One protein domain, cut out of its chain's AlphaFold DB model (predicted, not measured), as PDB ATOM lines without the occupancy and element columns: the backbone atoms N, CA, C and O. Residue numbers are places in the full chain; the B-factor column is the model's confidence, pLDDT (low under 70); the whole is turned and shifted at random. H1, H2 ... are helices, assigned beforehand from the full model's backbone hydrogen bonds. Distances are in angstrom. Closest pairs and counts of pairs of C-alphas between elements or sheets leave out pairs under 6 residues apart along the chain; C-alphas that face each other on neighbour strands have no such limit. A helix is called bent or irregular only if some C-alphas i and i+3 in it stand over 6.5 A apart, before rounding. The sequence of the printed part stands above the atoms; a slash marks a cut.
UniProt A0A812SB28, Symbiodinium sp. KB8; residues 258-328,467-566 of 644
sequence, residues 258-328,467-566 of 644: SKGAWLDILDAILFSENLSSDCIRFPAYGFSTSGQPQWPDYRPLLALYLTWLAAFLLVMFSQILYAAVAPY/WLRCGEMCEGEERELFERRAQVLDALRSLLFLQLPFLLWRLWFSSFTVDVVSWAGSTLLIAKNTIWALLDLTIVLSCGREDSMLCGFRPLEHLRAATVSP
ATOM      1  N   SER A 258      56.644 -11.986 -29.397       80.88
ATOM      2  CA  SER A 258      56.985 -13.407 -29.232       80.88
ATOM      3  C   SER A 258      56.612 -13.948 -27.849       80.88
ATOM      4  O   SER A 258      56.243 -15.117 -27.714       80.88
ATOM      5  N   LYS A 259      56.655 -13.105 -26.806       81.75
ATOM      6  CA  LYS A 259      56.181 -13.477 -25.468       81.75
ATOM      7  C   LYS A 259      54.672 -13.716 -25.461       81.75
ATOM      8  O   LYS A 259      54.268 -14.710 -24.867       81.75
ATOM      9  N   GLY A 260      53.882 -12.855 -26.106       83.38
ATOM     10  CA  GLY A 260      52.423 -12.990 -26.205       83.38
ATOM     11  C   GLY A 260      52.011 -14.293 -26.885       83.38
ATOM     12  O   GLY A 260      51.387 -15.142 -26.257       83.38
ATOM     13  N   ALA A 261      52.473 -14.526 -28.112       85.31
ATOM     14  CA  ALA A 261      52.100 -15.743 -28.830       85.31
ATOM     15  C   ALA A 261      52.602 -17.026 -28.164       85.31
ATOM     16  O   ALA A 261      51.964 -18.064 -28.284       85.31
ATOM     17  N   TRP A 262      53.722 -16.986 -27.433       83.56
ATOM     18  CA  TRP A 262      54.159 -18.141 -26.651       83.56
ATOM     19  C   TRP A 262      53.110 -18.584 -25.624       83.56
ATOM     20  O   TRP A 262      52.900 -19.781 -25.424       83.56
ATOM     21  N   LEU A 263      52.461 -17.620 -24.967       83.38
ATOM     22  CA  LEU A 263      51.369 -17.903 -24.041       83.38
ATOM     23  C   LEU A 263      50.191 -18.535 -24.783       83.38
ATOM     24  O   LEU A 263      49.660 -19.540 -24.326       83.38
ATOM     25  N   ASP A 264      49.877 -18.039 -25.975       89.88
ATOM     26  CA  ASP A 264      48.793 -18.596 -26.780       89.88
ATOM     27  C   ASP A 264      49.079 -20.018 -27.292       89.88
ATOM     28  O   ASP A 264      48.161 -20.834 -27.368       89.88
ATOM     29  N   ILE A 265      50.341 -20.358 -27.600       88.00
ATOM     30  CA  ILE A 265      50.740 -21.740 -27.936       88.00
ATOM     31  C   ILE A 265      50.454 -22.653 -26.744       88.00
ATOM     32  O   ILE A 265      49.865 -23.724 -26.901       88.00
ATOM     33  N   LEU A 266      50.862 -22.227 -25.544       84.56
ATOM     34  CA  LEU A 266      50.619 -22.971 -24.310       84.56
ATOM     35  C   LEU A 266      49.124 -23.160 -24.056       84.56
ATOM     36  O   LEU A 266      48.692 -24.263 -23.729       84.56
ATOM     37  N   ASP A 267      48.333 -22.108 -24.252       86.31
ATOM     38  CA  ASP A 267      46.884 -22.159 -24.099       86.31
ATOM     39  C   ASP A 267      46.222 -23.103 -25.094       86.31
ATOM     40  O   ASP A 267      45.338 -23.866 -24.705       86.31
ATOM     41  N   ALA A 268      46.638 -23.081 -26.363       90.88
ATOM     42  CA  ALA A 268      46.121 -23.989 -27.379       90.88
ATOM     43  C   ALA A 268      46.403 -25.454 -27.016       90.88
ATOM     44  O   ALA A 268      45.559 -26.325 -27.220       90.88
ATOM     45  N   ILE A 269      47.561 -25.733 -26.420       87.75
ATOM     46  CA  ILE A 269      47.939 -27.086 -26.001       87.75
ATOM     47  C   ILE A 269      47.200 -27.503 -24.733       87.75
ATOM     48  O   ILE A 269      46.684 -28.613 -24.682       87.75
ATOM     49  N   LEU A 270      47.035 -26.620 -23.753       85.50
ATOM     50  CA  LEU A 270      46.155 -26.885 -22.611       85.50
ATOM     51  C   LEU A 270      44.709 -27.134 -23.061       85.50
ATOM     52  O   LEU A 270      44.041 -28.039 -22.575       85.50
ATOM     53  N   PHE A 271      44.219 -26.362 -24.030       89.25
ATOM     54  CA  PHE A 271      42.873 -26.526 -24.569       89.25
ATOM     55  C   PHE A 271      42.678 -27.869 -25.281       89.25
ATOM     56  O   PHE A 271      41.590 -28.442 -25.218       89.25
ATOM     57  N   SER A 272      43.733 -28.396 -25.903       89.94
ATOM     58  CA  SER A 272      43.721 -29.698 -26.574       89.94
ATOM     59  C   SER A 272      43.471 -30.880 -25.630       89.94
ATOM     60  O   SER A 272      43.086 -31.954 -26.084       89.94
ATOM     61  N   GLU A 273      43.630 -30.707 -24.312       87.06
ATOM     62  CA  GLU A 273      43.261 -31.728 -23.324       87.06
ATOM     63  C   GLU A 273      41.745 -31.980 -23.302       87.06
ATOM     64  O   GLU A 273      41.317 -33.105 -23.040       87.06
ATOM     65  N   ASN A 274      40.925 -30.988 -23.678       89.25
ATOM     66  CA  ASN A 274      39.471 -31.150 -23.758       89.25
ATOM     67  C   ASN A 274      39.059 -32.197 -24.801       89.25
ATOM     68  O   ASN A 274      38.020 -32.822 -24.626       89.25
ATOM     69  N   LEU A 275      39.877 -32.450 -25.835       90.06
ATOM     70  CA  LEU A 275      39.606 -33.502 -26.829       90.06
ATOM     71  C   LEU A 275      39.555 -34.895 -26.189       90.06
ATOM     72  O   LEU A 275      38.847 -35.769 -26.672       90.06
ATOM     73  N   SER A 276      40.253 -35.084 -25.064       88.00
ATOM     74  CA  SER A 276      40.251 -36.337 -24.307       88.00
ATOM     75  C   SER A 276      39.088 -36.468 -23.310       88.00
ATOM     76  O   SER A 276      39.001 -37.477 -22.614       88.00
ATOM     77  N   SER A 277      38.201 -35.468 -23.224       88.38
ATOM     78  CA  SER A 277      37.103 -35.432 -22.253       88.38
ATOM     79  C   SER A 277      35.959 -36.373 -22.624       88.38
ATOM     80  O   SER A 277      35.399 -36.302 -23.723       88.38
ATOM     81  N   ASP A 278      35.535 -37.186 -21.658       88.62
ATOM     82  CA  ASP A 278      34.408 -38.113 -21.788       88.62
ATOM     83  C   ASP A 278      33.107 -37.392 -22.180       88.62
ATOM     84  O   ASP A 278      32.302 -37.928 -22.937       88.62
ATOM     85  N   CYS A 279      32.931 -36.129 -21.772       88.50
ATOM     86  CA  CYS A 279      31.760 -35.317 -22.128       88.50
ATOM     87  C   CYS A 279      31.613 -35.049 -23.631       88.50
ATOM     88  O   CYS A 279      30.523 -34.703 -24.081       88.50
ATOM     89  N   ILE A 280      32.694 -35.175 -24.398       90.56
ATOM     90  CA  ILE A 280      32.709 -34.936 -25.846       90.56
ATOM     91  C   ILE A 280      32.815 -36.251 -26.595       90.56
ATOM     92  O   ILE A 280      32.105 -36.474 -27.575       90.56
ATOM     93  N   ARG A 281      33.690 -37.126 -26.100       90.56
ATOM     94  CA  ARG A 281      33.954 -38.422 -26.705       90.56
ATOM     95  C   ARG A 281      32.716 -39.299 -26.630       90.56
ATOM     96  O   ARG A 281      32.284 -39.800 -27.659       90.56
ATOM     97  N   PHE A 282      32.086 -39.425 -25.459       90.75
ATOM     98  CA  PHE A 282      30.966 -40.354 -25.285       90.75
ATOM     99  C   PHE A 282      29.839 -40.034 -26.278       90.75
ATOM    100  O   PHE A 282      29.474 -40.936 -27.037       90.75
ATOM    101  N   PRO A 283      29.369 -38.773 -26.411       91.06
ATOM    102  CA  PRO A 283      28.352 -38.454 -27.404       91.06
ATOM    103  C   PRO A 283      28.764 -38.721 -28.848       91.06
ATOM    104  O   PRO A 283      27.929 -39.194 -29.620       91.06
ATOM    105  N   ALA A 284      30.028 -38.475 -29.206       91.31
ATOM    106  CA  ALA A 284      30.534 -38.731 -30.552       91.31
ATOM    107  C   ALA A 284      30.420 -40.210 -30.948       91.31
ATOM    108  O   ALA A 284      30.115 -40.513 -32.100       91.31
ATOM    109  N   TYR A 285      30.571 -41.113 -29.978       88.81
ATOM    110  CA  TYR A 285      30.467 -42.560 -30.176       88.81
ATOM    111  C   TYR A 285      29.074 -43.137 -29.889       88.81
ATOM    112  O   TYR A 285      28.895 -44.351 -29.912       88.81
ATOM    113  N   GLY A 286      28.072 -42.287 -29.646       88.12
ATOM    114  CA  GLY A 286      26.712 -42.744 -29.365       88.12
ATOM    115  C   GLY A 286      26.520 -43.226 -27.932       88.12
ATOM    116  O   GLY A 286      25.737 -44.138 -27.688       88.12
ATOM    117  N   PHE A 287      27.202 -42.605 -26.969       89.00
ATOM    118  CA  PHE A 287      27.013 -42.853 -25.539       89.00
ATOM    119  C   PHE A 287      26.701 -41.552 -24.786       89.00
ATOM    120  O   PHE A 287      27.244 -40.488 -25.076       89.00
ATOM    121  N   SER A 288      25.804 -41.607 -23.810       90.12
ATOM    122  CA  SER A 288      25.585 -40.518 -22.864       90.12
ATOM    123  C   SER A 288      26.794 -40.398 -21.939       90.12
ATOM    124  O   SER A 288      27.569 -41.338 -21.794       90.12
ATOM    125  N   THR A 289      26.923 -39.286 -21.214       87.31
ATOM    126  CA  THR A 289      27.966 -39.120 -20.183       87.31
ATOM    127  C   THR A 289      27.869 -40.138 -19.040       87.31
ATOM    128  O   THR A 289      28.850 -40.379 -18.346       87.31
ATOM    129  N   SER A 290      26.703 -40.767 -18.856       88.19
ATOM    130  CA  SER A 290      26.494 -41.882 -17.926       88.19
ATOM    131  C   SER A 290      26.796 -43.258 -18.534       88.19
ATOM    132  O   SER A 290      26.551 -44.275 -17.885       88.19
ATOM    133  N   GLY A 291      27.295 -43.306 -19.772       86.81
ATOM    134  CA  GLY A 291      27.611 -44.536 -20.492       86.81
ATOM    135  C   GLY A 291      26.393 -45.260 -21.066       86.81
ATOM    136  O   GLY A 291      26.489 -46.434 -21.400       86.81
ATOM    137  N   GLN A 292      25.222 -44.626 -21.140       87.81
ATOM    138  CA  GLN A 292      24.041 -45.235 -21.764       87.81
ATOM    139  C   GLN A 292      24.089 -45.056 -23.286       87.81
ATOM    140  O   GLN A 292      24.503 -43.993 -23.737       87.81
ATOM    141  N   PRO A 293      23.643 -46.023 -24.098       84.19
ATOM    142  CA  PRO A 293      23.561 -45.842 -25.545       84.19
ATOM    143  C   PRO A 293      22.677 -44.650 -25.942       84.19
ATOM    144  O   PRO A 293      21.612 -44.427 -25.372       84.19
ATOM    145  N   GLN A 294      23.101 -43.886 -26.940       87.44
ATOM    146  CA  GLN A 294      22.359 -42.783 -27.547       87.44
ATOM    147  C   GLN A 294      22.724 -42.648 -29.032       87.44
ATOM    148  O   GLN A 294      23.628 -43.312 -29.534       87.44
ATOM    149  N   TRP A 295      22.036 -41.766 -29.756       85.12
ATOM    150  CA  TRP A 295      22.414 -41.469 -31.137       85.12
ATOM    151  C   TRP A 295      23.789 -40.781 -31.183       85.12
ATOM    152  O   TRP A 295      24.004 -39.837 -30.419       85.12
ATOM    153  N   PRO A 296      24.714 -41.230 -32.052       89.12
ATOM    154  CA  PRO A 296      26.030 -40.615 -32.167       89.12
ATOM    155  C   PRO A 296      25.914 -39.177 -32.677       89.12
ATOM    156  O   PRO A 296      25.245 -38.909 -33.678       89.12
ATOM    157  N   ASP A 297      26.588 -38.251 -31.997       91.12
ATOM    158  CA  ASP A 297      26.696 -36.846 -32.392       91.12
ATOM    159  C   ASP A 297      28.164 -36.410 -32.431       91.12
ATOM    160  O   ASP A 297      28.756 -36.031 -31.424       91.12
ATOM    161  N   TYR A 298      28.755 -36.453 -33.625       90.56
ATOM    162  CA  TYR A 298      30.158 -36.100 -33.867       90.56
ATOM    163  C   TYR A 298      30.413 -34.586 -33.899       90.56
ATOM    164  O   TYR A 298      31.567 -34.149 -33.890       90.56
ATOM    165  N   ARG A 299      29.359 -33.760 -33.972       93.50
ATOM    166  CA  ARG A 299      29.492 -32.313 -34.200       93.50
ATOM    167  C   ARG A 299      30.293 -31.612 -33.098       93.50
ATOM    168  O   ARG A 299      31.152 -30.812 -33.464       93.50
ATOM    169  N   PRO A 300      30.094 -31.896 -31.792       92.44
ATOM    170  CA  PRO A 300      30.874 -31.256 -30.736       92.44
ATOM    171  C   PRO A 300      32.362 -31.620 -30.796       92.44
ATOM    172  O   PRO A 300      33.201 -30.733 -30.669       92.44
ATOM    173  N   LEU A 301      32.691 -32.894 -31.049       92.06
ATOM    174  CA  LEU A 301      34.077 -33.358 -31.172       92.06
ATOM    175  C   LEU A 301      34.773 -32.704 -32.370       92.06
ATOM    176  O   LEU A 301      35.846 -32.123 -32.215       92.06
ATOM    177  N   LEU A 302      34.129 -32.720 -33.542       92.81
ATOM    178  CA  LEU A 302      34.663 -32.085 -34.746       92.81
ATOM    179  C   LEU A 302      34.825 -30.570 -34.565       92.81
ATOM    180  O   LEU A 302      35.857 -30.013 -34.930       92.81
ATOM    181  N   ALA A 303      33.833 -29.891 -33.982       94.88
ATOM    182  CA  ALA A 303      33.899 -28.454 -33.738       94.88
ATOM    183  C   ALA A 303      35.016 -28.093 -32.746       94.88
ATOM    184  O   ALA A 303      35.737 -27.118 -32.973       94.88
ATOM    185  N   LEU A 304      35.200 -28.881 -31.679       94.00
ATOM    186  CA  LEU A 304      36.294 -28.685 -30.729       94.00
ATOM    187  C   LEU A 304      37.653 -28.897 -31.407       94.00
ATOM    188  O   LEU A 304      38.549 -28.067 -31.253       94.00
ATOM    189  N   TYR A 305      37.784 -29.966 -32.194       94.19
ATOM    190  CA  TYR A 305      38.998 -30.285 -32.937       94.19
ATOM    191  C   TYR A 305      39.374 -29.175 -33.924       94.19
ATOM    192  O   TYR A 305      40.508 -28.699 -33.915       94.19
ATOM    193  N   LEU A 306      38.415 -28.692 -34.719       94.94
ATOM    194  CA  LEU A 306      38.635 -27.583 -35.649       94.94
ATOM    195  C   LEU A 306      38.980 -26.280 -34.921       94.94
ATOM    196  O   LEU A 306      39.853 -25.548 -35.382       94.94
ATOM    197  N   THR A 307      38.340 -26.005 -33.777       95.81
ATOM    198  CA  THR A 307      38.654 -24.831 -32.943       95.81
ATOM    199  C   THR A 307      40.099 -24.896 -32.451       95.81
ATOM    200  O   THR A 307      40.845 -23.931 -32.601       95.81
ATOM    201  N   TRP A 308      40.509 -26.042 -31.902       95.00
ATOM    202  CA  TRP A 308      41.878 -26.269 -31.446       95.00
ATOM    203  C   TRP A 308      42.890 -26.131 -32.590       95.00
ATOM    204  O   TRP A 308      43.855 -25.378 -32.465       95.00
ATOM    205  N   LEU A 309      42.660 -26.825 -33.709       93.69
ATOM    206  CA  LEU A 309      43.579 -26.840 -34.843       93.69
ATOM    207  C   LEU A 309      43.736 -25.441 -35.449       93.69
ATOM    208  O   LEU A 309      44.858 -25.007 -35.706       93.69
ATOM    209  N   ALA A 310      42.632 -24.712 -35.634       95.06
ATOM    210  CA  ALA A 310      42.661 -23.341 -36.134       95.06
ATOM    211  C   ALA A 310      43.411 -22.407 -35.176       95.06
ATOM    212  O   ALA A 310      44.282 -21.661 -35.623       95.06
ATOM    213  N   ALA A 311      43.130 -22.482 -33.870       94.88
ATOM    214  CA  ALA A 311      43.826 -21.700 -32.852       94.88
ATOM    215  C   ALA A 311      45.338 -21.967 -32.881       94.88
ATOM    216  O   ALA A 311      46.133 -21.035 -32.995       94.88
ATOM    217  N   PHE A 312      45.732 -23.242 -32.847       92.31
ATOM    218  CA  PHE A 312      47.132 -23.653 -32.844       92.31
ATOM    219  C   PHE A 312      47.867 -23.194 -34.110       92.31
ATOM    220  O   PHE A 312      48.920 -22.560 -34.020       92.31
ATOM    221  N   LEU A 313      47.299 -23.453 -35.292       92.81
ATOM    222  CA  LEU A 313      47.906 -23.049 -36.560       92.81
ATOM    223  C   LEU A 313      48.030 -21.529 -36.664       92.81
ATOM    224  O   LEU A 313      49.094 -21.041 -37.031       92.81
ATOM    225  N   LEU A 314      46.990 -20.768 -36.314       94.31
ATOM    226  CA  LEU A 314      47.016 -19.307 -36.420       94.31
ATOM    227  C   LEU A 314      48.051 -18.665 -35.496       94.31
ATOM    228  O   LEU A 314      48.694 -17.704 -35.910       94.31
ATOM    229  N   VAL A 315      48.248 -19.190 -34.284       92.06
ATOM    230  CA  VAL A 315      49.305 -18.708 -33.377       92.06
ATOM    231  C   VAL A 315      50.688 -18.971 -33.959       92.06
ATOM    232  O   VAL A 315      51.554 -18.097 -33.963       92.06
ATOM    233  N   MET A 316      50.912 -20.178 -34.474       89.19
ATOM    234  CA  MET A 316      52.210 -20.527 -35.041       89.19
ATOM    235  C   MET A 316      52.489 -19.731 -36.324       89.19
ATOM    236  O   MET A 316      53.595 -19.226 -36.521       89.19
ATOM    237  N   PHE A 317      51.481 -19.559 -37.185       90.50
ATOM    238  CA  PHE A 317      51.601 -18.763 -38.404       90.50
ATOM    239  C   PHE A 317      51.742 -17.266 -38.133       90.50
ATOM    240  O   PHE A 317      52.451 -16.606 -38.891       90.50
ATOM    241  N   SER A 318      51.142 -16.715 -37.071       91.56
ATOM    242  CA  SER A 318      51.313 -15.294 -36.743       91.56
ATOM    243  C   SER A 318      52.762 -14.971 -36.382       91.56
ATOM    244  O   SER A 318      53.287 -13.960 -36.842       91.56
ATOM    245  N   GLN A 319      53.450 -15.864 -35.661       88.62
ATOM    246  CA  GLN A 319      54.887 -15.746 -35.390       88.62
ATOM    247  C   GLN A 319      55.724 -15.807 -36.668       88.62
ATOM    248  O   GLN A 319      56.616 -14.982 -36.872       88.62
ATOM    249  N   ILE A 320      55.406 -16.754 -37.554       89.88
ATOM    250  CA  ILE A 320      56.086 -16.901 -38.845       89.88
ATOM    251  C   ILE A 320      55.918 -15.633 -39.693       89.88
ATOM    252  O   ILE A 320      56.896 -15.116 -40.235       89.88
ATOM    253  N   LEU A 321      54.690 -15.118 -39.787       91.06
ATOM    254  CA  LEU A 321      54.366 -13.925 -40.560       91.06
ATOM    255  C   LEU A 321      55.037 -12.681 -39.973       91.06
ATOM    256  O   LEU A 321      55.637 -11.904 -40.711       91.06
ATOM    257  N   TYR A 322      54.991 -12.518 -38.652       90.25
ATOM    258  CA  TYR A 322      55.649 -11.408 -37.975       90.25
ATOM    259  C   TYR A 322      57.156 -11.413 -38.237       90.25
ATOM    260  O   TYR A 322      57.700 -10.410 -38.685       90.25
ATOM    261  N   ALA A 323      57.827 -12.556 -38.076       86.44
ATOM    262  CA  ALA A 323      59.257 -12.669 -38.360       86.44
ATOM    263  C   ALA A 323      59.606 -12.408 -39.837       86.44
ATOM    264  O   ALA A 323      60.686 -11.897 -40.140       86.44
ATOM    265  N   ALA A 324      58.705 -12.751 -40.764       88.25
ATOM    266  CA  ALA A 324      58.895 -12.500 -42.188       88.25
ATOM    267  C   ALA A 324      58.804 -11.002 -42.534       88.25
ATOM    268  O   ALA A 324      59.602 -10.504 -43.337       88.25
ATOM    269  N   VAL A 325      57.855 -10.285 -41.923       89.69
ATOM    270  CA  VAL A 325      57.500  -8.908 -42.310       89.69
ATOM    271  C   VAL A 325      58.163  -7.846 -41.425       89.69
ATOM    272  O   VAL A 325      58.364  -6.731 -41.897       89.69
ATOM    273  N   ALA A 326      58.573  -8.171 -40.193       87.50
ATOM    274  CA  ALA A 326      59.090  -7.186 -39.244       87.50
ATOM    275  C   ALA A 326      60.246  -6.328 -39.814       87.50
ATOM    276  O   ALA A 326      61.198  -6.873 -40.399       87.50
ATOM    277  N   PRO A 327      60.193  -4.989 -39.654       84.31
ATOM    278  CA  PRO A 327      61.245  -4.090 -40.112       84.31
ATOM    279  C   PRO A 327      62.536  -4.332 -39.323       84.31
ATOM    280  O   PRO A 327      62.524  -4.749 -38.162       84.31
ATOM    281  N   TYR A 328      63.680  -4.131 -39.977       79.12
ATOM    282  CA  TYR A 328      64.982  -4.449 -39.396       79.12
ATOM    283  C   TYR A 328      65.514  -3.314 -38.513       79.12
ATOM    284  O   TYR A 328      65.494  -2.149 -38.890       79.12
ATOM    285  N   TRP A 467      39.579   6.064 -29.124       82.56
ATOM    286  CA  TRP A 467      38.963   4.800 -29.550       82.56
ATOM    287  C   TRP A 467      38.528   4.849 -31.014       82.56
ATOM    288  O   TRP A 467      38.007   5.867 -31.471       82.56
ATOM    289  N   LEU A 468      38.730   3.748 -31.745       83.75
ATOM    290  CA  LEU A 468      38.340   3.566 -33.152       83.75
ATOM    291  C   LEU A 468      38.902   4.626 -34.124       83.75
ATOM    292  O   LEU A 468      38.415   4.777 -35.247       83.75
ATOM    293  N   ARG A 469      39.953   5.357 -33.728       83.81
ATOM    294  CA  ARG A 469      40.640   6.346 -34.571       83.81
ATOM    295  C   ARG A 469      41.711   5.676 -35.428       83.81
ATOM    296  O   ARG A 469      42.906   5.856 -35.221       83.81
ATOM    297  N   CYS A 470      41.275   4.929 -36.441       80.88
ATOM    298  CA  CYS A 470      42.180   4.176 -37.317       80.88
ATOM    299  C   CYS A 470      43.200   5.046 -38.077       80.88
ATOM    300  O   CYS A 470      44.235   4.523 -38.481       80.88
ATOM    301  N   GLY A 471      42.939   6.347 -38.268       81.25
ATOM    302  CA  GLY A 471      43.873   7.274 -38.929       81.25
ATOM    303  C   GLY A 471      45.230   7.363 -38.223       81.25
ATOM    304  O   GLY A 471      46.264   7.456 -38.871       81.25
ATOM    305  N   GLU A 472      45.246   7.190 -36.905       73.06
ATOM    306  CA  GLU A 472      46.464   7.231 -36.093       73.06
ATOM    307  C   GLU A 472      47.281   5.925 -36.176       73.06
ATOM    308  O   GLU A 472      48.421   5.865 -35.720       73.06
ATOM    309  N   MET A 473      46.750   4.864 -36.803       81.12
ATOM    310  CA  MET A 473      47.556   3.708 -37.229       81.12
ATOM    311  C   MET A 473      48.400   4.015 -38.478       81.12
ATOM    312  O   MET A 473      49.048   3.108 -39.013       81.12
ATOM    313  N   CYS A 474      48.363   5.252 -38.981       84.00
ATOM    314  CA  CYS A 474      49.145   5.732 -40.120       84.00
ATOM    315  C   CYS A 474      50.127   6.856 -39.750       84.00
ATOM    316  O   CYS A 474      50.918   7.243 -40.604       84.00
ATOM    317  N   GLU A 475      50.108   7.349 -38.507       84.38
ATOM    318  CA  GLU A 475      50.976   8.426 -38.020       84.38
ATOM    319  C   GLU A 475      52.043   7.900 -37.043       84.38
ATOM    320  O   GLU A 475      51.719   7.208 -36.075       84.38
ATOM    321  N   GLY A 476      53.317   8.212 -37.298       87.38
ATOM    322  CA  GLY A 476      54.457   7.794 -36.473       87.38
ATOM    323  C   GLY A 476      55.628   7.275 -37.304       87.38
ATOM    324  O   GLY A 476      55.567   7.236 -38.535       87.38
ATOM    325  N   GLU A 477      56.704   6.866 -36.635       89.12
ATOM    326  CA  GLU A 477      57.805   6.179 -37.309       89.12
ATOM    327  C   GLU A 477      57.321   4.845 -37.900       89.12
ATOM    328  O   GLU A 477      56.525   4.133 -37.287       89.12
ATOM    329  N   GLU A 478      57.831   4.465 -39.079       87.44
ATOM    330  CA  GLU A 478      57.423   3.244 -39.805       87.44
ATOM    331  C   GLU A 478      57.427   1.996 -38.910       87.44
ATOM    332  O   GLU A 478      56.565   1.118 -39.006       87.44
ATOM    333  N   ARG A 479      58.384   1.938 -37.987       86.00
ATOM    334  CA  ARG A 479      58.521   0.837 -37.051       86.00
ATOM    335  C   ARG A 479      57.464   0.834 -35.955       86.00
ATOM    336  O   ARG A 479      56.896  -0.220 -35.678       86.00
ATOM    337  N   GLU A 480      57.199   1.974 -35.332       88.19
ATOM    338  CA  GLU A 480      56.136   2.087 -34.332       88.19
ATOM    339  C   GLU A 480      54.777   1.769 -34.958       88.19
ATOM    340  O   GLU A 480      53.970   1.046 -34.372       88.19
ATOM    341  N   LEU A 481      54.568   2.225 -36.197       88.81
ATOM    342  CA  LEU A 481      53.403   1.888 -37.004       88.81
ATOM    343  C   LEU A 481      53.285   0.383 -37.237       88.81
ATOM    344  O   LEU A 481      52.202  -0.181 -37.065       88.81
ATOM    345  N   PHE A 482      54.383  -0.279 -37.606       90.50
ATOM    346  CA  PHE A 482      54.402  -1.727 -37.775       90.50
ATOM    347  C   PHE A 482      54.067  -2.459 -36.471       90.50
ATOM    348  O   PHE A 482      53.181  -3.310 -36.478       90.50
ATOM    349  N   GLU A 483      54.725  -2.125 -35.358       89.12
ATOM    350  CA  GLU A 483      54.490  -2.784 -34.065       89.12
ATOM    351  C   GLU A 483      53.055  -2.565 -33.575       89.12
ATOM    352  O   GLU A 483      52.409  -3.514 -33.132       89.12
ATOM    353  N   ARG A 484      52.508  -1.351 -33.729       89.06
ATOM    354  CA  ARG A 484      51.116  -1.043 -33.366       89.06
ATOM    355  C   ARG A 484      50.131  -1.868 -34.197       89.06
ATOM    356  O   ARG A 484      49.223  -2.482 -33.642       89.06
ATOM    357  N   ARG A 485      50.331  -1.948 -35.517       91.44
ATOM    358  CA  ARG A 485      49.492  -2.769 -36.411       91.44
ATOM    359  C   ARG A 485      49.617  -4.257 -36.098       91.44
ATOM    360  O   ARG A 485      48.603  -4.948 -36.031       91.44
ATOM    361  N   ALA A 486      50.837  -4.744 -35.883       91.31
ATOM    362  CA  ALA A 486      51.097  -6.131 -35.516       91.31
ATOM    363  C   ALA A 486      50.409  -6.488 -34.193       91.31
ATOM    364  O   ALA A 486      49.763  -7.528 -34.109       91.31
ATOM    365  N   GLN A 487      50.472  -5.601 -33.198       91.00
ATOM    366  CA  GLN A 487      49.805  -5.786 -31.915       91.00
ATOM    367  C   GLN A 487      48.278  -5.829 -32.049       91.00
ATOM    368  O   GLN A 487      47.642  -6.690 -31.448       91.00
ATOM    369  N   VAL A 488      47.678  -4.935 -32.841       92.19
ATOM    370  CA  VAL A 488      46.222  -4.932 -33.073       92.19
ATOM    371  C   VAL A 488      45.773  -6.198 -33.804       92.19
ATOM    372  O   VAL A 488      44.777  -6.807 -33.420       92.19
ATOM    373  N   LEU A 489      46.510  -6.622 -34.836       92.94
ATOM    374  CA  LEU A 489      46.206  -7.854 -35.572       92.94
ATOM    375  C   LEU A 489      46.361  -9.100 -34.694       92.94
ATOM    376  O   LEU A 489      45.554 -10.024 -34.798       92.94
ATOM    377  N   ASP A 490      47.363  -9.123 -33.819       92.00
ATOM    378  CA  ASP A 490      47.572 -10.230 -32.890       92.00
ATOM    379  C   ASP A 490      46.495 -10.290 -31.808       92.00
ATOM    380  O   ASP A 490      45.967 -11.368 -31.553       92.00
ATOM    381  N   ALA A 491      46.085  -9.142 -31.261       93.31
ATOM    382  CA  ALA A 491      44.955  -9.055 -30.341       93.31
ATOM    383  C   ALA A 491      43.652  -9.523 -31.009       93.31
ATOM    384  O   ALA A 491      42.907 -10.309 -30.431       93.31
ATOM    385  N   LEU A 492      43.394  -9.124 -32.260       95.12
ATOM    386  CA  LEU A 492      42.224  -9.587 -33.010       95.12
ATOM    387  C   LEU A 492      42.248 -11.109 -33.215       95.12
ATOM    388  O   LEU A 492      41.239 -11.786 -33.010       95.12
ATOM    389  N   ARG A 493      43.407 -11.656 -33.597       95.31
ATOM    390  CA  ARG A 493      43.611 -13.099 -33.752       95.31
ATOM    391  C   ARG A 493      43.400 -13.828 -32.422       95.31
ATOM    392  O   ARG A 493      42.655 -14.806 -32.389       95.31
ATOM    393  N   SER A 494      44.039 -13.369 -31.347       94.81
ATOM    394  CA  SER A 494      43.912 -13.943 -30.005       94.81
ATOM    395  C   SER A 494      42.455 -13.930 -29.543       94.81
ATOM    396  O   SER A 494      41.917 -14.978 -29.183       94.81
ATOM    397  N   LEU A 495      41.764 -12.796 -29.673       95.94
ATOM    398  CA  LEU A 495      40.362 -12.652 -29.295       95.94
ATOM    399  C   LEU A 495      39.453 -13.641 -30.034       95.94
ATOM    400  O   LEU A 495      38.697 -14.371 -29.393       95.94
ATOM    401  N   LEU A 496      39.528 -13.667 -31.369       96.62
ATOM    402  CA  LEU A 496      38.584 -14.406 -32.212       96.62
ATOM    403  C   LEU A 496      38.870 -15.905 -32.298       96.62
ATOM    404  O   LEU A 496      37.935 -16.673 -32.510       96.62
ATOM    405  N   PHE A 497      40.128 -16.325 -32.147       96.00
ATOM    406  CA  PHE A 497      40.526 -17.719 -32.365       96.00
ATOM    407  C   PHE A 497      41.015 -18.436 -31.107       96.00
ATOM    408  O   PHE A 497      41.063 -19.661 -31.117       96.00
ATOM    409  N   LEU A 498      41.323 -17.726 -30.016       94.50
ATOM    410  CA  LEU A 498      41.666 -18.343 -28.729       94.50
ATOM    411  C   LEU A 498      40.722 -17.914 -27.622       94.50
ATOM    412  O   LEU A 498      39.980 -18.742 -27.104       94.50
ATOM    413  N   GLN A 499      40.751 -16.639 -27.231       95.31
ATOM    414  CA  GLN A 499      40.183 -16.233 -25.951       95.31
ATOM    415  C   GLN A 499      38.672 -16.446 -25.926       95.31
ATOM    416  O   GLN A 499      38.187 -17.132 -25.025       95.31
ATOM    417  N   LEU A 500      37.949 -15.943 -26.936       96.19
ATOM    418  CA  LEU A 500      36.497 -16.080 -27.014       96.19
ATOM    419  C   LEU A 500      36.056 -17.526 -27.299       96.19
ATOM    420  O   LEU A 500      35.242 -18.030 -26.522       96.19
ATOM    421  N   PRO A 501      36.581 -18.249 -28.313       96.75
ATOM    422  CA  PRO A 501      36.180 -19.638 -28.530       96.75
ATOM    423  C   PRO A 501      36.462 -20.529 -27.322       96.75
ATOM    424  O   PRO A 501      35.606 -21.317 -26.928       96.75
ATOM    425  N   PHE A 502      37.628 -20.390 -26.684       94.50
ATOM    426  CA  PHE A 502      37.967 -21.219 -25.529       94.50
ATOM    427  C   PHE A 502      37.126 -20.847 -24.309       94.50
ATOM    428  O   PHE A 502      36.774 -21.733 -23.533       94.50
ATOM    429  N   LEU A 503      36.781 -19.566 -24.127       94.56
ATOM    430  CA  LEU A 503      35.836 -19.142 -23.096       94.56
ATOM    431  C   LEU A 503      34.470 -19.799 -23.309       94.56
ATOM    432  O   LEU A 503      33.936 -20.390 -22.376       94.56
ATOM    433  N   LEU A 504      33.934 -19.746 -24.532       94.81
ATOM    434  CA  LEU A 504      32.635 -20.335 -24.869       94.81
ATOM    435  C   LEU A 504      32.624 -21.849 -24.648       94.81
ATOM    436  O   LEU A 504      31.712 -22.365 -24.005       94.81
ATOM    437  N   TRP A 505      33.666 -22.549 -25.102       93.69
ATOM    438  CA  TRP A 505      33.819 -23.981 -24.855       93.69
ATOM    439  C   TRP A 505      33.912 -24.296 -23.362       93.69
ATOM    440  O   TRP A 505      33.216 -25.187 -22.886       93.69
ATOM    441  N   ARG A 506      34.712 -23.552 -22.591       89.81
ATOM    442  CA  ARG A 506      34.827 -23.787 -21.145       89.81
ATOM    443  C   ARG A 506      33.537 -23.493 -20.394       89.81
ATOM    444  O   ARG A 506      33.210 -24.265 -19.506       89.81
ATOM    445  N   LEU A 507      32.799 -22.443 -20.755       90.00
ATOM    446  CA  LEU A 507      31.480 -22.163 -20.177       90.00
ATOM    447  C   LEU A 507      30.481 -23.273 -20.507       90.00
ATOM    448  O   LEU A 507      29.711 -23.681 -19.637       90.00
ATOM    449  N   TRP A 508      30.538 -23.802 -21.733       87.62
ATOM    450  CA  TRP A 508      29.750 -24.963 -22.126       87.62
ATOM    451  C   TRP A 508      30.109 -26.173 -21.254       87.62
ATOM    452  O   TRP A 508      29.228 -26.697 -20.584       87.62
ATOM    453  N   PHE A 509      31.388 -26.543 -21.132       81.12
ATOM    454  CA  PHE A 509      31.827 -27.692 -20.322       81.12
ATOM    455  C   PHE A 509      31.583 -27.542 -18.819       81.12
ATOM    456  O   PHE A 509      31.051 -28.454 -18.188       81.12
ATOM    457  N   SER A 510      31.945 -26.399 -18.229       70.69
ATOM    458  CA  SER A 510      31.874 -26.188 -16.778       70.69
ATOM    459  C   SER A 510      30.445 -26.208 -16.251       70.69
ATOM    460  O   SER A 510      30.232 -26.473 -15.073       70.69
ATOM    461  N   SER A 511      29.461 -25.937 -17.116       61.09
ATOM    462  CA  SER A 511      28.051 -26.074 -16.755       61.09
ATOM    463  C   SER A 511      27.630 -27.532 -16.504       61.09
ATOM    464  O   SER A 511      26.618 -27.755 -15.842       61.09
ATOM    465  N   PHE A 512      28.424 -28.521 -16.945       55.84
ATOM    466  CA  PHE A 512      28.082 -29.946 -16.880       55.84
ATOM    467  C   PHE A 512      28.969 -30.800 -15.957       55.84
ATOM    468  O   PHE A 512      28.577 -31.922 -15.639       55.84
ATOM    469  N   THR A 513      30.122 -30.310 -15.483       50.31
ATOM    470  CA  THR A 513      31.048 -31.095 -14.638       50.31
ATOM    471  C   THR A 513      31.484 -30.314 -13.396       50.31
ATOM    472  O   THR A 513      32.362 -29.456 -13.469       50.31
ATOM    473  N   VAL A 514      30.885 -30.601 -12.235       42.12
ATOM    474  CA  VAL A 514      31.263 -29.984 -10.948       42.12
ATOM    475  C   VAL A 514      32.104 -30.968 -10.132       42.12
ATOM    476  O   VAL A 514      31.590 -31.637  -9.242       42.12
ATOM    477  N   ASP A 515      33.404 -31.050 -10.418       49.81
ATOM    478  CA  ASP A 515      34.378 -31.720  -9.545       49.81
ATOM    479  C   ASP A 515      35.199 -30.662  -8.798       49.81
ATOM    480  O   ASP A 515      35.823 -29.820  -9.434       49.81
ATOM    481  N   VAL A 516      35.247 -30.676  -7.463       39.41
ATOM    482  CA  VAL A 516      35.801 -29.574  -6.634       39.41
ATOM    483  C   VAL A 516      37.274 -29.246  -6.942       39.41
ATOM    484  O   VAL A 516      37.662 -28.078  -6.951       39.41
ATOM    485  N   VAL A 517      38.096 -30.256  -7.248       51.41
ATOM    486  CA  VAL A 517      39.512 -30.065  -7.629       51.41
ATOM    487  C   VAL A 517      39.634 -29.534  -9.063       51.41
ATOM    488  O   VAL A 517      40.487 -28.693  -9.343       51.41
ATOM    489  N   SER A 518      38.734 -29.952  -9.956       62.44
ATOM    490  CA  SER A 518      38.627 -29.396 -11.311       62.44
ATOM    491  C   SER A 518      38.037 -27.981 -11.313       62.44
ATOM    492  O   SER A 518      38.369 -27.175 -12.178       62.44
ATOM    493  N   TRP A 519      37.209 -27.644 -10.320       66.75
ATOM    494  CA  TRP A 519      36.442 -26.406 -10.278       66.75
ATOM    495  C   TRP A 519      37.350 -25.191 -10.115       66.75
ATOM    496  O   TRP A 519      37.188 -24.211 -10.840       66.75
ATOM    497  N   ALA A 520      38.360 -25.272  -9.241       72.56
ATOM    498  CA  ALA A 520      39.352 -24.208  -9.100       72.56
ATOM    499  C   ALA A 520      40.146 -24.009 -10.404       72.56
ATOM    500  O   ALA A 520      40.286 -22.880 -10.869       72.56
ATOM    501  N   GLY A 521      40.597 -25.098 -11.037       75.62
ATOM    502  CA  GLY A 521      41.320 -25.038 -12.310       75.62
ATOM    503  C   GLY A 521      40.477 -24.460 -13.450       75.62
ATOM    504  O   GLY A 521      40.903 -23.527 -14.126       75.62
ATOM    505  N   SER A 522      39.251 -24.955 -13.628       78.88
ATOM    506  CA  SER A 522      38.333 -24.492 -14.672       78.88
ATOM    507  C   SER A 522      37.915 -23.037 -14.462       78.88
ATOM    508  O   SER A 522      37.903 -22.264 -15.417       78.88
ATOM    509  N   THR A 523      37.618 -22.631 -13.224       83.00
ATOM    510  CA  THR A 523      37.237 -21.243 -12.910       83.00
ATOM    511  C   THR A 523      38.394 -20.284 -13.170       83.00
ATOM    512  O   THR A 523      38.184 -19.220 -13.749       83.00
ATOM    513  N   LEU A 524      39.626 -20.673 -12.821       83.88
ATOM    514  CA  LEU A 524      40.820 -19.889 -13.145       83.88
ATOM    515  C   LEU A 524      41.008 -19.753 -14.660       83.88
ATOM    516  O   LEU A 524      41.240 -18.651 -15.143       83.88
ATOM    517  N   LEU A 525      40.841 -20.828 -15.432       85.56
ATOM    518  CA  LEU A 525      40.948 -20.754 -16.892       85.56
ATOM    519  C   LEU A 525      39.826 -19.912 -17.532       85.56
ATOM    520  O   LEU A 525      40.081 -19.184 -18.487       85.56
ATOM    521  N   ILE A 526      38.596 -19.955 -17.008       89.31
ATOM    522  CA  ILE A 526      37.485 -19.095 -17.460       89.31
ATOM    523  C   ILE A 526      37.774 -17.622 -17.154       89.31
ATOM    524  O   ILE A 526      37.616 -16.766 -18.029       89.31
ATOM    525  N   ALA A 527      38.220 -17.318 -15.933       88.50
ATOM    526  CA  ALA A 527      38.581 -15.961 -15.536       88.50
ATOM    527  C   ALA A 527      39.740 -15.432 -16.390       88.50
ATOM    528  O   ALA A 527      39.677 -14.310 -16.890       88.50
ATOM    529  N   LYS A 528      40.746 -16.275 -16.648       88.38
ATOM    530  CA  LYS A 528      41.858 -15.971 -17.546       88.38
ATOM    531  C   LYS A 528      41.368 -15.646 -18.957       88.38
ATOM    532  O   LYS A 528      41.656 -14.577 -19.473       88.38
ATOM    533  N   ASN A 529      40.568 -16.505 -19.582       91.69
ATOM    534  CA  ASN A 529      40.085 -16.227 -20.936       91.69
ATOM    535  C   ASN A 529      39.177 -14.996 -21.009       91.69
ATOM    536  O   ASN A 529      39.235 -14.268 -21.992       91.69
ATOM    537  N   THR A 530      38.408 -14.714 -19.955       92.25
ATOM    538  CA  THR A 530      37.624 -13.476 -19.847       92.25
ATOM    539  C   THR A 530      38.525 -12.240 -19.786       92.25
ATOM    540  O   THR A 530      38.346 -11.316 -20.572       92.25
ATOM    541  N   ILE A 531      39.513 -12.216 -18.885       90.25
ATOM    542  CA  ILE A 531      40.406 -11.060 -18.711       90.25
ATOM    543  C   ILE A 531      41.229 -10.810 -19.988       90.25
ATOM    544  O   ILE A 531      41.377  -9.662 -20.400       90.25
ATOM    545  N   TRP A 532      41.719 -11.866 -20.646       91.31
ATOM    546  CA  TRP A 532      42.537 -11.748 -21.855       91.31
ATOM    547  C   TRP A 532      41.673 -11.349 -23.054       91.31
ATOM    548  O   TRP A 532      42.081 -10.482 -23.817       91.31
ATOM    549  N   ALA A 533      40.442 -11.865 -23.168       94.06
ATOM    550  CA  ALA A 533      39.489 -11.388 -24.171       94.06
ATOM    551  C   ALA A 533      39.168  -9.893 -23.996       94.06
ATOM    552  O   ALA A 533      39.104  -9.160 -24.978       94.06
ATOM    553  N   LEU A 534      38.992  -9.418 -22.757       93.00
ATOM    554  CA  LEU A 534      38.757  -7.997 -22.478       93.00
ATOM    555  C   LEU A 534      39.979  -7.132 -22.798       93.00
ATOM    556  O   LEU A 534      39.822  -6.033 -23.333       93.00
ATOM    557  N   LEU A 535      41.186  -7.619 -22.501       92.06
ATOM    558  CA  LEU A 535      42.431  -6.954 -22.879       92.06
ATOM    559  C   LEU A 535      42.564  -6.858 -24.401       92.06
ATOM    560  O   LEU A 535      42.794  -5.764 -24.913       92.06
ATOM    561  N   ASP A 536      42.371  -7.960 -25.120       94.50
ATOM    562  CA  ASP A 536      42.478  -7.989 -26.578       94.50
ATOM    563  C   ASP A 536      41.420  -7.096 -27.232       94.50
ATOM    564  O   ASP A 536      41.730  -6.306 -28.123       94.50
ATOM    565  N   LEU A 537      40.179  -7.143 -26.737       95.19
ATOM    566  CA  LEU A 537      39.111  -6.246 -27.174       95.19
ATOM    567  C   LEU A 537      39.491  -4.779 -26.935       95.19
ATOM    568  O   LEU A 537      39.298  -3.945 -27.813       95.19
ATOM    569  N   THR A 538      40.074  -4.469 -25.777       93.81
ATOM    570  CA  THR A 538      40.547  -3.117 -25.453       93.81
ATOM    571  C   THR A 538      41.643  -2.659 -26.414       93.81
ATOM    572  O   THR A 538      41.562  -1.543 -26.916       93.81
ATOM    573  N   ILE A 539      42.622  -3.516 -26.728       92.50
ATOM    574  CA  ILE A 539      43.690  -3.223 -27.701       92.50
ATOM    575  C   ILE A 539      43.104  -2.951 -29.091       92.50
ATOM    576  O   ILE A 539      43.504  -1.995 -29.755       92.50
ATOM    577  N   VAL A 540      42.166  -3.790 -29.539       93.81
ATOM    578  CA  VAL A 540      41.531  -3.653 -30.857       93.81
ATOM    579  C   VAL A 540      40.752  -2.344 -30.939       93.81
ATOM    580  O   VAL A 540      40.929  -1.574 -31.883       93.81
ATOM    581  N   LEU A 541      39.918  -2.062 -29.938       92.25
ATOM    582  CA  LEU A 541      39.085  -0.866 -29.919       92.25
ATOM    583  C   LEU A 541      39.912   0.421 -29.712       92.25
ATOM    584  O   LEU A 541      39.515   1.468 -30.222       92.25
ATOM    585  N   SER A 542      41.062   0.364 -29.026       92.19
ATOM    586  CA  SER A 542      41.996   1.498 -28.904       92.19
ATOM    587  C   SER A 542      42.950   1.650 -30.091       92.19
ATOM    588  O   SER A 542      43.810   2.531 -30.082       92.19
ATOM    589  N   CYS A 543      42.855   0.774 -31.098       90.81
ATOM    590  CA  CYS A 543      43.805   0.690 -32.209       90.81
ATOM    591  C   CYS A 543      45.276   0.606 -31.737       90.81
ATOM    592  O   CYS A 543      46.185   1.098 -32.408       90.81
ATOM    593  N   GLY A 544      45.514  -0.001 -30.568       87.56
ATOM    594  CA  GLY A 544      46.836  -0.159 -29.964       87.56
ATOM    595  C   GLY A 544      47.398   1.085 -29.263       87.56
ATOM    596  O   GLY A 544      48.551   1.045 -28.836       87.56
ATOM    597  N   ARG A 545      46.633   2.179 -29.113       88.19
ATOM    598  CA  ARG A 545      47.068   3.344 -28.319       88.19
ATOM    599  C   ARG A 545      46.984   3.057 -26.827       88.19
ATOM    600  O   ARG A 545      45.969   2.570 -26.336       88.19
ATOM    601  N   GLU A 546      48.044   3.414 -26.108       86.38
ATOM    602  CA  GLU A 546      48.118   3.312 -24.643       86.38
ATOM    603  C   GLU A 546      47.396   4.469 -23.946       86.38
ATOM    604  O   GLU A 546      46.784   4.270 -22.900       86.38
ATOM    605  N   ASP A 547      47.368   5.641 -24.584       87.62
ATOM    606  CA  ASP A 547      46.753   6.851 -24.031       87.62
ATOM    607  C   ASP A 547      45.231   6.924 -24.220       87.62
ATOM    608  O   ASP A 547      44.617   7.927 -23.852       87.62
ATOM    609  N   SER A 548      44.602   5.910 -24.826       86.88
ATOM    610  CA  SER A 548      43.152   5.907 -25.045       86.88
ATOM    611  C   SER A 548      42.408   5.908 -23.707       86.88
ATOM    612  O   SER A 548      42.640   5.034 -22.864       86.88
ATOM    613  N   MET A 549      41.490   6.857 -23.527       85.62
ATOM    614  CA  MET A 549      40.709   7.019 -22.298       85.62
ATOM    615  C   MET A 549      39.265   6.585 -22.524       85.62
ATOM    616  O   MET A 549      38.668   6.977 -23.520       85.62
ATOM    617  N   LEU A 550      38.711   5.763 -21.634       83.81
ATOM    618  CA  LEU A 550      37.298   5.374 -21.585       83.81
ATOM    619  C   LEU A 550      36.752   5.753 -20.216       83.81
ATOM    620  O   LEU A 550      37.247   5.255 -19.205       83.81
ATOM    621  N   CYS A 551      35.745   6.618 -20.166       82.44
ATOM    622  CA  CYS A 551      35.189   7.102 -18.903       82.44
ATOM    623  C   CYS A 551      36.249   7.753 -17.980       82.44
ATOM    624  O   CYS A 551      36.199   7.580 -16.766       82.44
ATOM    625  N   GLY A 552      37.253   8.440 -18.550       78.44
ATOM    626  CA  GLY A 552      38.391   9.009 -17.804       78.44
ATOM    627  C   GLY A 552      39.401   7.975 -17.278       78.44
ATOM    628  O   GLY A 552      40.367   8.332 -16.608       78.44
ATOM    629  N   PHE A 553      39.202   6.694 -17.589       82.00
ATOM    630  CA  PHE A 553      40.088   5.600 -17.217       82.00
ATOM    631  C   PHE A 553      40.971   5.203 -18.403       82.00
ATOM    632  O   PHE A 553      40.525   5.250 -19.547       82.00
ATOM    633  N   ARG A 554      42.206   4.763 -18.152       89.12
ATOM    634  CA  ARG A 554      43.095   4.181 -19.175       89.12
ATOM    635  C   ARG A 554      43.081   2.660 -19.043       89.12
ATOM    636  O   ARG A 554      43.932   2.104 -18.340       89.12
ATOM    637  N   PRO A 555      42.095   1.960 -19.637       85.81
ATOM    638  CA  PRO A 555      41.921   0.531 -19.404       85.81
ATOM    639  C   PRO A 555      43.116  -0.274 -19.909       85.81
ATOM    640  O   PRO A 555      43.507  -1.234 -19.252       85.81
ATOM    641  N   LEU A 556      43.744   0.139 -21.018       85.56
ATOM    642  CA  LEU A 556      44.890  -0.583 -21.563       85.56
ATOM    643  C   LEU A 556      46.096  -0.544 -20.618       85.56
ATOM    644  O   LEU A 556      46.727  -1.575 -20.406       85.56
ATOM    645  N   GLU A 557      46.382   0.609 -20.011       88.25
ATOM    646  CA  GLU A 557      47.470   0.771 -19.041       88.25
ATOM    647  C   GLU A 557      47.266  -0.142 -17.819       88.25
ATOM    648  O   GLU A 557      48.160  -0.899 -17.443       88.25
ATOM    649  N   HIS A 558      46.055  -0.157 -17.258       84.56
ATOM    650  CA  HIS A 558      45.728  -0.969 -16.083       84.56
ATOM    651  C   HIS A 558      45.729  -2.470 -16.383       84.56
ATOM    652  O   HIS A 558      46.282  -3.259 -15.614       84.56
ATOM    653  N   LEU A 559      45.135  -2.880 -17.508       82.19
ATOM    654  CA  LEU A 559      45.113  -4.285 -17.910       82.19
ATOM    655  C   LEU A 559      46.525  -4.772 -18.260       82.19
ATOM    656  O   LEU A 559      46.912  -5.863 -17.841       82.19
ATOM    657  N   ARG A 560      47.346  -3.954 -18.934       81.69
ATOM    658  CA  ARG A 560      48.758  -4.289 -19.172       81.69
ATOM    659  C   ARG A 560      49.532  -4.404 -17.867       81.69
ATOM    660  O   ARG A 560      50.225  -5.403 -17.687       81.69
ATOM    661  N   ALA A 561      49.372  -3.466 -16.935       81.88
ATOM    662  CA  ALA A 561      49.999  -3.551 -15.618       81.88
ATOM    663  C   ALA A 561      49.617  -4.856 -14.893       81.88
ATOM    664  O   ALA A 561      50.485  -5.534 -14.336       81.88
ATOM    665  N   ALA A 562      48.350  -5.277 -14.983       76.25
ATOM    666  CA  ALA A 562      47.899  -6.559 -14.447       76.25
ATOM    667  C   ALA A 562      48.579  -7.759 -15.136       76.25
ATOM    668  O   ALA A 562      49.016  -8.682 -14.447       76.25
ATOM    669  N   THR A 563      48.746  -7.742 -16.464       73.00
ATOM    670  CA  THR A 563      49.434  -8.830 -17.196       73.00
ATOM    671  C   THR A 563      50.948  -8.883 -16.985       73.00
ATOM    672  O   THR A 563      51.532  -9.964 -17.036       73.00
ATOM    673  N   VAL A 564      51.597  -7.742 -16.738       75.25
ATOM    674  CA  VAL A 564      53.045  -7.672 -16.471       75.25
ATOM    675  C   VAL A 564      53.364  -8.077 -15.030       75.25
ATOM    676  O   VAL A 564      54.479  -8.510 -14.743       75.25
ATOM    677  N   SER A 565      52.385  -7.985 -14.127       76.94
ATOM    678  CA  SER A 565      52.552  -8.401 -12.739       76.94
ATOM    679  C   SER A 565      52.957  -9.886 -12.614       76.94
ATOM    680  O   SER A 565      52.626 -10.704 -13.480       76.94
ATOM    681  N   PRO A 566      53.607 -10.290 -11.504       70.44
ATOM    682  CA  PRO A 566      53.870 -11.702 -11.210       70.44
ATOM    683  C   PRO A 566      52.595 -12.552 -11.222       70.44
ATOM    684  O   PRO A 566      52.628 -13.721 -11.599       70.44
TER     685      PRO A 566
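Overview. This is residues 258 to 328 and 467 to 566 of the 644 residues of a protein of Symbiodinium sp. KB8 (UniProt A0A812SB28). What is the picture? The long, bent H5 lies in the middle of an elongated body, with H1 and H3 side by side on one side of it and H6 folding back along the other. Little H4 packs on H5a, H2 on the beginning of H3 and H7 on H6. What is it made of? The 171 printed residues have seven named helices, H1 to H7 in chain order, and no named strand: all helix, only just loose, close to compact, with radius of gyration of the C-alphas 19.0 A and spans of 63 by 36 by 28 A.

Arrangement. What does the hub touch? H5, residues 478 to 510, assigned as one helix by its hydrogen bonds, is bent, C-alphas 497 and 500 being 6.9 A apart, into H5a, residues 478 to 497, and H5b, residues 500 to 510. H3, residues 299 to 325, touches H5a at a shallow tilt of 8 degrees, opposite ways, closest C-alphas Ala 311 and Phe 497, 5.2 A. H6, residues 516 to 541, makes a helical hairpin with H5b, closest C-alphas Leu 503 and Asn 529, 5.6 A. What lies farther out? H1, residues 258 to 276, touches H3, closest C-alphas Ala 268 and Phe 312, 5.6 A; H7, residues 555 to 564, touches residues 535 to 539 of H6 alone, closest C-alphas Leu 535 and Leu 559, 6.2 A. H2, residues 278 to 284, touches residues 299 to 301 of H3 alone, closest C-alphas Ile 280 and Leu 301, 5.7 A, and H4, residues 470 to 474, touches residues 481 to 485 of H5a alone, closest C-alphas Met 473 and Leu 481, 6.1 A. Are the backbones within hydrogen-bond range? Every O i to N i+4 pair is in H3, H5a, H5b and H7, against 11 of 15 in H1, 2 of 3 in H2, 20 of 22 in H6 and 0 of 1 in H4, where 2 of 2 O i to N i+3 pairs are.

Along the chain. Where are the anchors? H1 begins at C-alpha 258, (56.985, -13.407, -29.232), and H7 ends at C-alpha 564, (53.045, -7.672, -16.471). How long are the longer elements? From first to last C-alpha H3 is 37.4 A, H6 37.1 A, H1 28.8 A and H5a 27.9 A.

Size, cuts and confidence. Where is it cut? Residues 329 to 466 are not printed, and C-alphas 328 and 467 are 29.3 A apart. Which links are long, and where is confidence low? The links H2 to H3 and H6 to H7 are long, and residues 511 to 519 have pLDDT under 70.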